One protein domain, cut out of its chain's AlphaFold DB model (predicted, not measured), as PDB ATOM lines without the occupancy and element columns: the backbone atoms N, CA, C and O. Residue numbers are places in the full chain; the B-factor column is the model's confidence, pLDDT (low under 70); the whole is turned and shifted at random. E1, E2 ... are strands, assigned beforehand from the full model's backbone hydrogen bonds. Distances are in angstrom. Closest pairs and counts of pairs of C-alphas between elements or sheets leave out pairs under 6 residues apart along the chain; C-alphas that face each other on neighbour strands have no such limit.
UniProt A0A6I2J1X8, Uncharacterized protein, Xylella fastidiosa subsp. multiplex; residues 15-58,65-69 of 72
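What this domain is: This is residues 15 to 58 and 65 to 69 of the 72 residues of an uncharacterized protein of Xylella fastidiosa subsp. multiplex (UniProt A0A6I2J1X8). The domain has little regular structure: two small two-stranded ribbons, E1 with E3 and E2 with E4, stand apart and are linked by loops. The 49 printed residues hold four named strands, E1 to E4 in chain order, and no named helix; both sheets are antiparallel. The class is all strand, with 18 residues in named elements. It is compact, radius of gyration of the C-alphas 10.4 A, yet elongated, spanning 32 by 20 by 14 A.

Where its parts are: E1, residues 15 to 18, begins at C-alpha 15 (-16.254, -31.404, -48.046) and is 10.1 A long. E2, residues 29 to 33, is 13.2 A; E3, residues 50 to 54, 11.9 A. E4, residues 65 to 68, is 10.0 A and ends at C-alpha 68 (2.404, -24.706, -47.372).

How they stand to each other: E1 and E3 are antiparallel at 152 degrees, with N 16 and O 52 2.8 A apart, within hydrogen-bond range. E2 and E4 are antiparallel at 170 degrees, with N 30 and O 67 likewise at 2.8 A. E1 and E4 are only just apart, closest C-alphas 8.3 A.

The domain as a whole: Residues 59 to 64 are cut out, leaving 15.3 A between C-alphas 58 and 65. The link E2 to E3 is long. Confidence is low at, for instance, residues 20 to 28.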
ATOM      1  N   LEU A  15     -17.103 -31.603 -46.879       77.12
ATOM      2  CA  LEU A  15     -16.254 -31.404 -48.046       77.12
ATOM      3  C   LEU A  15     -15.429 -30.132 -47.842       77.12
ATOM      4  O   LEU A  15     -15.988 -29.051 -47.657       77.12
ATOM      5  N   VAL A  16     -14.107 -30.259 -47.897       78.31
ATOM      6  CA  VAL A  16     -13.182 -29.132 -47.811       78.31
ATOM      7  C   VAL A  16     -12.380 -29.052 -49.102       78.31
ATOM      8  O   VAL A  16     -11.721 -30.012 -49.509       78.31
ATOM      9  N   GLU A  17     -12.429 -27.883 -49.729       78.94
ATOM     10  CA  GLU A  17     -11.585 -27.518 -50.857       78.94
ATOM     11  C   GLU A  17     -10.580 -26.457 -50.408       78.94
ATOM     12  O   GLU A  17     -10.943 -25.410 -49.872       78.94
ATOM     13  N   VAL A  18      -9.300 -26.742 -50.621       73.88
ATOM     14  CA  VAL A  18      -8.186 -25.844 -50.349       73.88
ATOM     15  C   VAL A  18      -7.549 -25.484 -51.677       73.88
ATOM     16  O   VAL A  18      -6.942 -26.315 -52.357       73.88
ATOM     17  N   LYS A  19      -7.678 -24.213 -52.046       73.31
ATOM     18  CA  LYS A  19      -7.026 -23.665 -53.229       73.31
ATOM     19  C   LYS A  19      -5.581 -23.349 -52.866       73.31
ATOM     20  O   LYS A  19      -5.334 -22.497 -52.016       73.31
ATOM     21  N   ALA A  20      -4.634 -24.072 -53.462       64.94
ATOM     22  CA  ALA A  20      -3.224 -23.784 -53.250       64.94
ATOM     23  C   ALA A  20      -2.923 -22.360 -53.766       64.94
ATOM     24  O   ALA A  20      -3.351 -22.022 -54.876       64.94
ATOM     25  N   PRO A  21      -2.240 -21.505 -52.984       57.44
ATOM     26  CA  PRO A  21      -1.813 -20.201 -53.474       57.44
ATOM     27  C   PRO A  21      -0.830 -20.379 -54.639       57.44
ATOM     28  O   PRO A  21      -0.054 -21.336 -54.665       57.44
ATOM     29  N   ALA A  22      -0.875 -19.468 -55.614       52.94
ATOM     30  CA  ALA A  22      -0.007 -19.514 -56.787       52.94
ATOM     31  C   ALA A  22       1.470 -19.523 -56.347       52.94
ATOM     32  O   ALA A  22       1.933 -18.567 -55.733       52.94
ATOM     33  N   GLY A  23       2.178 -20.623 -56.621       53.72
ATOM     34  CA  GLY A  23       3.572 -20.837 -56.214       53.72
ATOM     35  C   GLY A  23       3.775 -21.848 -55.079       53.72
ATOM     36  O   GLY A  23       4.887 -22.327 -54.902       53.72
ATOM     37  N   ALA A  24       2.730 -22.254 -54.351       59.16
ATOM     38  CA  ALA A  24       2.839 -23.390 -53.437       59.16
ATOM     39  C   ALA A  24       2.769 -24.694 -54.239       59.16
ATOM     40  O   ALA A  24       1.720 -25.059 -54.779       59.16
ATOM     41  N   THR A  25       3.878 -25.427 -54.310       56.25
ATOM     42  CA  THR A  25       3.855 -26.798 -54.810       56.25
ATOM     43  C   THR A  25       2.955 -27.617 -53.899       56.25
ATOM     44  O   THR A  25       3.179 -27.747 -52.696       56.25
ATOM     45  N   ALA A  26       1.926 -28.235 -54.479       57.53
ATOM     46  CA  ALA A  26       0.992 -29.068 -53.729       57.53
ATOM     47  C   ALA A  26       1.662 -30.278 -53.039       57.53
ATOM     48  O   ALA A  26       0.996 -31.028 -52.327       57.53
ATOM     49  N   SER A  27       2.961 -30.507 -53.276       58.94
ATOM     50  CA  SER A  27       3.818 -31.507 -52.618       58.94
ATOM     51  C   SER A  27       4.309 -31.100 -51.237       58.94
ATOM     52  O   SER A  27       4.623 -31.992 -50.459       58.94
ATOM     53  N   GLY A  28       4.294 -29.807 -50.907       64.31
ATOM     54  CA  GLY A  28       4.650 -29.292 -49.583       64.31
ATOM     55  C   GLY A  28       3.452 -28.870 -48.731       64.31
ATOM     56  O   GLY A  28       3.638 -28.159 -47.747       64.31
ATOM     57  N   LEU A  29       2.221 -29.223 -49.123       71.50
ATOM     58  CA  LEU A  29       1.022 -28.859 -48.369       71.50
ATOM     59  C   LEU A  29       0.760 -29.894 -47.278       71.50
ATOM     60  O   LEU A  29       0.457 -31.040 -47.583       71.50
ATOM     61  N   GLU A  30       0.832 -29.482 -46.020       78.25
ATOM     62  CA  GLU A  30       0.460 -30.269 -44.850       78.25
ATOM     63  C   GLU A  30      -0.849 -29.732 -44.264       78.25
ATOM     64  O   GLU A  30      -0.964 -28.557 -43.915       78.25
ATOM     65  N   LEU A  31      -1.865 -30.589 -44.171       78.06
ATOM     66  CA  LEU A  31      -3.177 -30.233 -43.647       78.06
ATOM     67  C   LEU A  31      -3.392 -30.917 -42.310       78.06
ATOM     68  O   LEU A  31      -3.239 -32.133 -42.186       78.06
ATOM     69  N   THR A  32      -3.800 -30.140 -41.315       83.19
ATOM     70  CA  THR A  32      -4.088 -30.627 -39.969       83.19
ATOM     71  C   THR A  32      -5.497 -30.240 -39.551       83.19
ATOM     72  O   THR A  32      -5.883 -29.076 -39.619       83.19
ATOM     73  N   LEU A  33      -6.271 -31.226 -39.108       81.44
ATOM     74  CA  LEU A  33      -7.607 -31.048 -38.561       81.44
ATOM     75  C   LEU A  33      -7.535 -31.206 -37.047       81.44
ATOM     76  O   LEU A  33      -7.258 -32.295 -36.546       81.44
ATOM     77  N   THR A  34      -7.756 -30.119 -36.314       77.81
ATOM     78  CA  THR A  34      -7.696 -30.097 -34.845       77.81
ATOM     79  C   THR A  34      -6.362 -30.685 -34.342       77.81
ATOM     80  O   THR A  34      -6.305 -31.451 -33.386       77.81
ATOM     81  N   GLY A  35      -5.268 -30.381 -35.053       76.94
ATOM     82  CA  GLY A  35      -3.921 -30.882 -34.757       76.94
ATOM     83  C   GLY A  35      -3.595 -32.287 -35.283       76.94
ATOM     84  O   GLY A  35      -2.450 -32.712 -35.160       76.94
ATOM     85  N   LYS A  36      -4.540 -33.008 -35.901       78.75
ATOM     86  CA  LYS A  36      -4.271 -34.307 -36.542       78.75
ATOM     87  C   LYS A  36      -3.909 -34.126 -38.016       78.75
ATOM     88  O   LYS A  36      -4.698 -33.508 -38.728       78.75
ATOM     89  N   PRO A  37      -2.789 -34.678 -38.510       79.94
ATOM     90  CA  PRO A  37      -2.463 -34.618 -39.928       79.94
ATOM     91  C   PRO A  37      -3.504 -35.401 -40.733       79.94
ATOM     92  O   PRO A  37      -3.705 -36.598 -40.536       79.94
ATOM     93  N   VAL A  38      -4.186 -34.702 -41.632       81.25
ATOM     94  CA  VAL A  38      -5.199 -35.250 -42.543       81.25
ATOM     95  C   VAL A  38      -4.782 -35.121 -44.002       81.25
ATOM     96  O   VAL A  38      -5.547 -35.500 -44.880       81.25
ATOM     97  N   THR A  39      -3.565 -34.643 -44.274       76.75
ATOM     98  CA  THR A  39      -2.995 -34.429 -45.611       76.75
ATOM     99  C   THR A  39      -3.193 -35.609 -46.560       76.75
ATOM    100  O   THR A  39      -3.579 -35.408 -47.704       76.75
ATOM    101  N   ALA A  40      -3.007 -36.842 -46.077       78.25
ATOM    102  CA  ALA A  40      -3.159 -38.056 -46.882       78.25
ATOM    103  C   ALA A  40      -4.593 -38.288 -47.398       78.25
ATOM    104  O   ALA A  40      -4.791 -39.045 -48.342       78.25
ATOM    105  N   GLN A  41      -5.594 -37.646 -46.788       77.31
ATOM    106  CA  GLN A  41      -6.989 -37.717 -47.226       77.31
ATOM    107  C   GLN A  41      -7.284 -36.733 -48.365       77.31
ATOM    108  O   GLN A  41      -8.306 -36.866 -49.039       77.31
ATOM    109  N   PHE A  42      -6.427 -35.732 -48.581       76.31
ATOM    110  CA  PHE A  42      -6.613 -34.724 -49.618       76.31
ATOM    111  C   PHE A  42      -6.007 -35.185 -50.934       76.31
ATOM    112  O   PHE A  42      -4.803 -35.386 -51.060       76.31
ATOM    113  N   ALA A  43      -6.874 -35.321 -51.935       74.31
ATOM    114  CA  ALA A  43      -6.474 -35.608 -53.298       74.31
ATOM    115  C   ALA A  43      -6.287 -34.298 -54.066       74.31
ATOM    116  O   ALA A  43      -7.030 -33.328 -53.879       74.31
ATOM    117  N   ARG A  44      -5.291 -34.282 -54.953       71.62
ATOM    118  CA  ARG A  44      -5.100 -33.183 -55.897       71.62
ATOM    119  C   ARG A  44      -6.107 -33.292 -57.022       71.62
ATOM    120  O   ARG A  44      -6.282 -34.357 -57.610       71.62
ATOM    121  N   ASP A  45      -6.720 -32.167 -57.330       69.38
ATOM    122  CA  ASP A  45      -7.529 -31.993 -58.518       69.38
ATOM    123  C   ASP A  45      -6.663 -31.572 -59.714       69.38
ATOM    124  O   ASP A  45      -5.575 -31.013 -59.538       69.38
ATOM    125  N   ALA A  46      -7.163 -31.786 -60.933       64.69
ATOM    126  CA  ALA A  46      -6.492 -31.385 -62.174       64.69
ATOM    127  C   ALA A  46      -6.188 -29.875 -62.229       64.69
ATOM    128  O   ALA A  46      -5.248 -29.453 -62.895       64.69
ATOM    129  N   ASN A  47      -6.941 -29.073 -61.471       65.88
ATOM    130  CA  ASN A  47      -6.742 -27.630 -61.332       65.88
ATOM    131  C   ASN A  47      -5.692 -27.231 -60.271       65.88
ATOM    132  O   ASN A  47      -5.598 -26.056 -59.919       65.88
ATOM    133  N   GLY A  48      -4.951 -28.183 -59.690       68.62
ATOM    134  CA  GLY A  48      -3.952 -27.914 -58.644       68.62
ATOM    135  C   GLY A  48      -4.544 -27.578 -57.268       68.62
ATOM    136  O   GLY A  48      -3.824 -27.162 -56.363       68.62
ATOM    137  N   SER A  49      -5.854 -27.760 -57.093       72.44
ATOM    138  CA  SER A  49      -6.540 -27.582 -55.808       72.44
ATOM    139  C   SER A  49      -6.548 -28.889 -55.016       72.44
ATOM    140  O   SER A  49      -6.589 -29.971 -55.600       72.44
ATOM    141  N   LEU A  50      -6.511 -28.811 -53.687       76.50
ATOM    142  CA  LEU A  50      -6.640 -29.970 -52.806       76.50
ATOM    143  C   LEU A  50      -8.083 -30.100 -52.342       76.50
ATOM    144  O   LEU A  50      -8.618 -29.204 -51.694       76.50
ATOM    145  N   ARG A  51      -8.703 -31.237 -52.632       77.81
ATOM    146  CA  ARG A  51     -10.084 -31.532 -52.253       77.81
ATOM    147  C   ARG A  51     -10.118 -32.795 -51.410       77.81
ATOM    148  O   ARG A  51      -9.529 -33.811 -51.777       77.81
ATOM    149  N   SER A  52     -10.839 -32.745 -50.298       77.12
ATOM    150  CA  SER A  52     -11.138 -33.939 -49.512       77.12
ATOM    151  C   SER A  52     -12.496 -33.866 -48.852       77.12
ATOM    152  O   SER A  52     -12.993 -32.789 -48.524       77.12
ATOM    153  N   MET A  53     -13.061 -35.039 -48.599       77.44
ATOM    154  CA  MET A  53     -14.140 -35.185 -47.642       77.44
ATOM    155  C   MET A  53     -13.530 -35.508 -46.283       77.44
ATOM    156  O   MET A  53     -13.058 -36.618 -46.042       77.44
ATOM    157  N   VAL A  54     -13.532 -34.516 -45.402       76.00
ATOM    158  CA  VAL A  54     -13.088 -34.667 -44.025       76.00
ATOM    159  C   VAL A  54     -14.202 -35.341 -43.244       76.00
ATOM    160  O   VAL A  54     -15.262 -34.754 -43.050       76.00
ATOM    161  N   LYS A  55     -13.948 -36.572 -42.808       73.25
ATOM    162  CA  LYS A  55     -14.872 -37.368 -42.000       73.25
ATOM    163  C   LYS A  55     -14.511 -37.327 -40.519       73.25
ATOM    164  O   LYS A  55     -13.351 -37.112 -40.165       73.25
ATOM    165  N   GLY A  56     -15.481 -37.602 -39.652       68.75
ATOM    166  CA  GLY A  56     -15.283 -37.665 -38.202       68.75
ATOM    167  C   GLY A  56     -15.027 -36.309 -37.536       68.75
ATOM    168  O   GLY A  56     -14.302 -36.244 -36.542       68.75
ATOM    169  N   LEU A  57     -15.597 -35.228 -38.073       70.81
ATOM    170  CA  LEU A  57     -15.573 -33.914 -37.435       70.81
ATOM    171  C   LEU A  57     -16.209 -33.984 -36.048       70.81
ATOM    172  O   LEU A  57     -17.287 -34.555 -35.867       70.81
ATOM    173  N   ALA A  58     -15.540 -33.382 -35.067       65.50
ATOM    174  CA  ALA A  58     -16.067 -33.312 -33.715       65.50
ATOM    175  C   ALA A  58     -17.308 -32.410 -33.688       65.50
ATOM    176  O   ALA A  58     -17.354 -31.382 -34.366       65.50
ATOM    177  N   ALA A  65      -6.054 -26.300 -40.310       81.19
ATOM    178  CA  ALA A  65      -4.857 -25.530 -40.605       81.19
ATOM    179  C   ALA A  65      -4.130 -26.140 -41.804       81.19
ATOM    180  O   ALA A  65      -3.905 -27.350 -41.865       81.19
ATOM    181  N   VAL A  66      -3.757 -25.280 -42.746       76.62
ATOM    182  CA  VAL A  66      -2.994 -25.635 -43.941       76.62
ATOM    183  C   VAL A  66      -1.620 -24.998 -43.812       76.62
ATOM    184  O   VAL A  66      -1.510 -23.786 -43.626       76.62
ATOM    185  N   LYS A  67      -0.575 -25.808 -43.910       75.50
ATOM    186  CA  LYS A  67       0.811 -25.362 -43.992       75.50
ATOM    187  C   LYS A  67       1.308 -25.628 -45.398       75.50
ATOM    188  O   LYS A  67       1.302 -26.766 -45.836       75.50
ATOM    189  N   ALA A  68       1.720 -24.583 -46.097       69.12
ATOM    190  CA  ALA A  68       2.404 -24.706 -47.372       69.12
ATOM    191  C   ALA A  68       3.896 -24.472 -47.143       69.12
ATOM    192  O   ALA A  68       4.279 -23.362 -46.777       69.12
ATOM    193  N   SER A  69       4.732 -25.482 -47.377       61.53
ATOM    194  CA  SER A  69       6.128 -25.210 -47.718       61.53
ATOM    195  C   SER A  69       6.140 -24.687 -49.147       61.53
ATOM    196  O   SER A  69       6.052 -25.454 -50.102       61.53
TER     197      SER A  69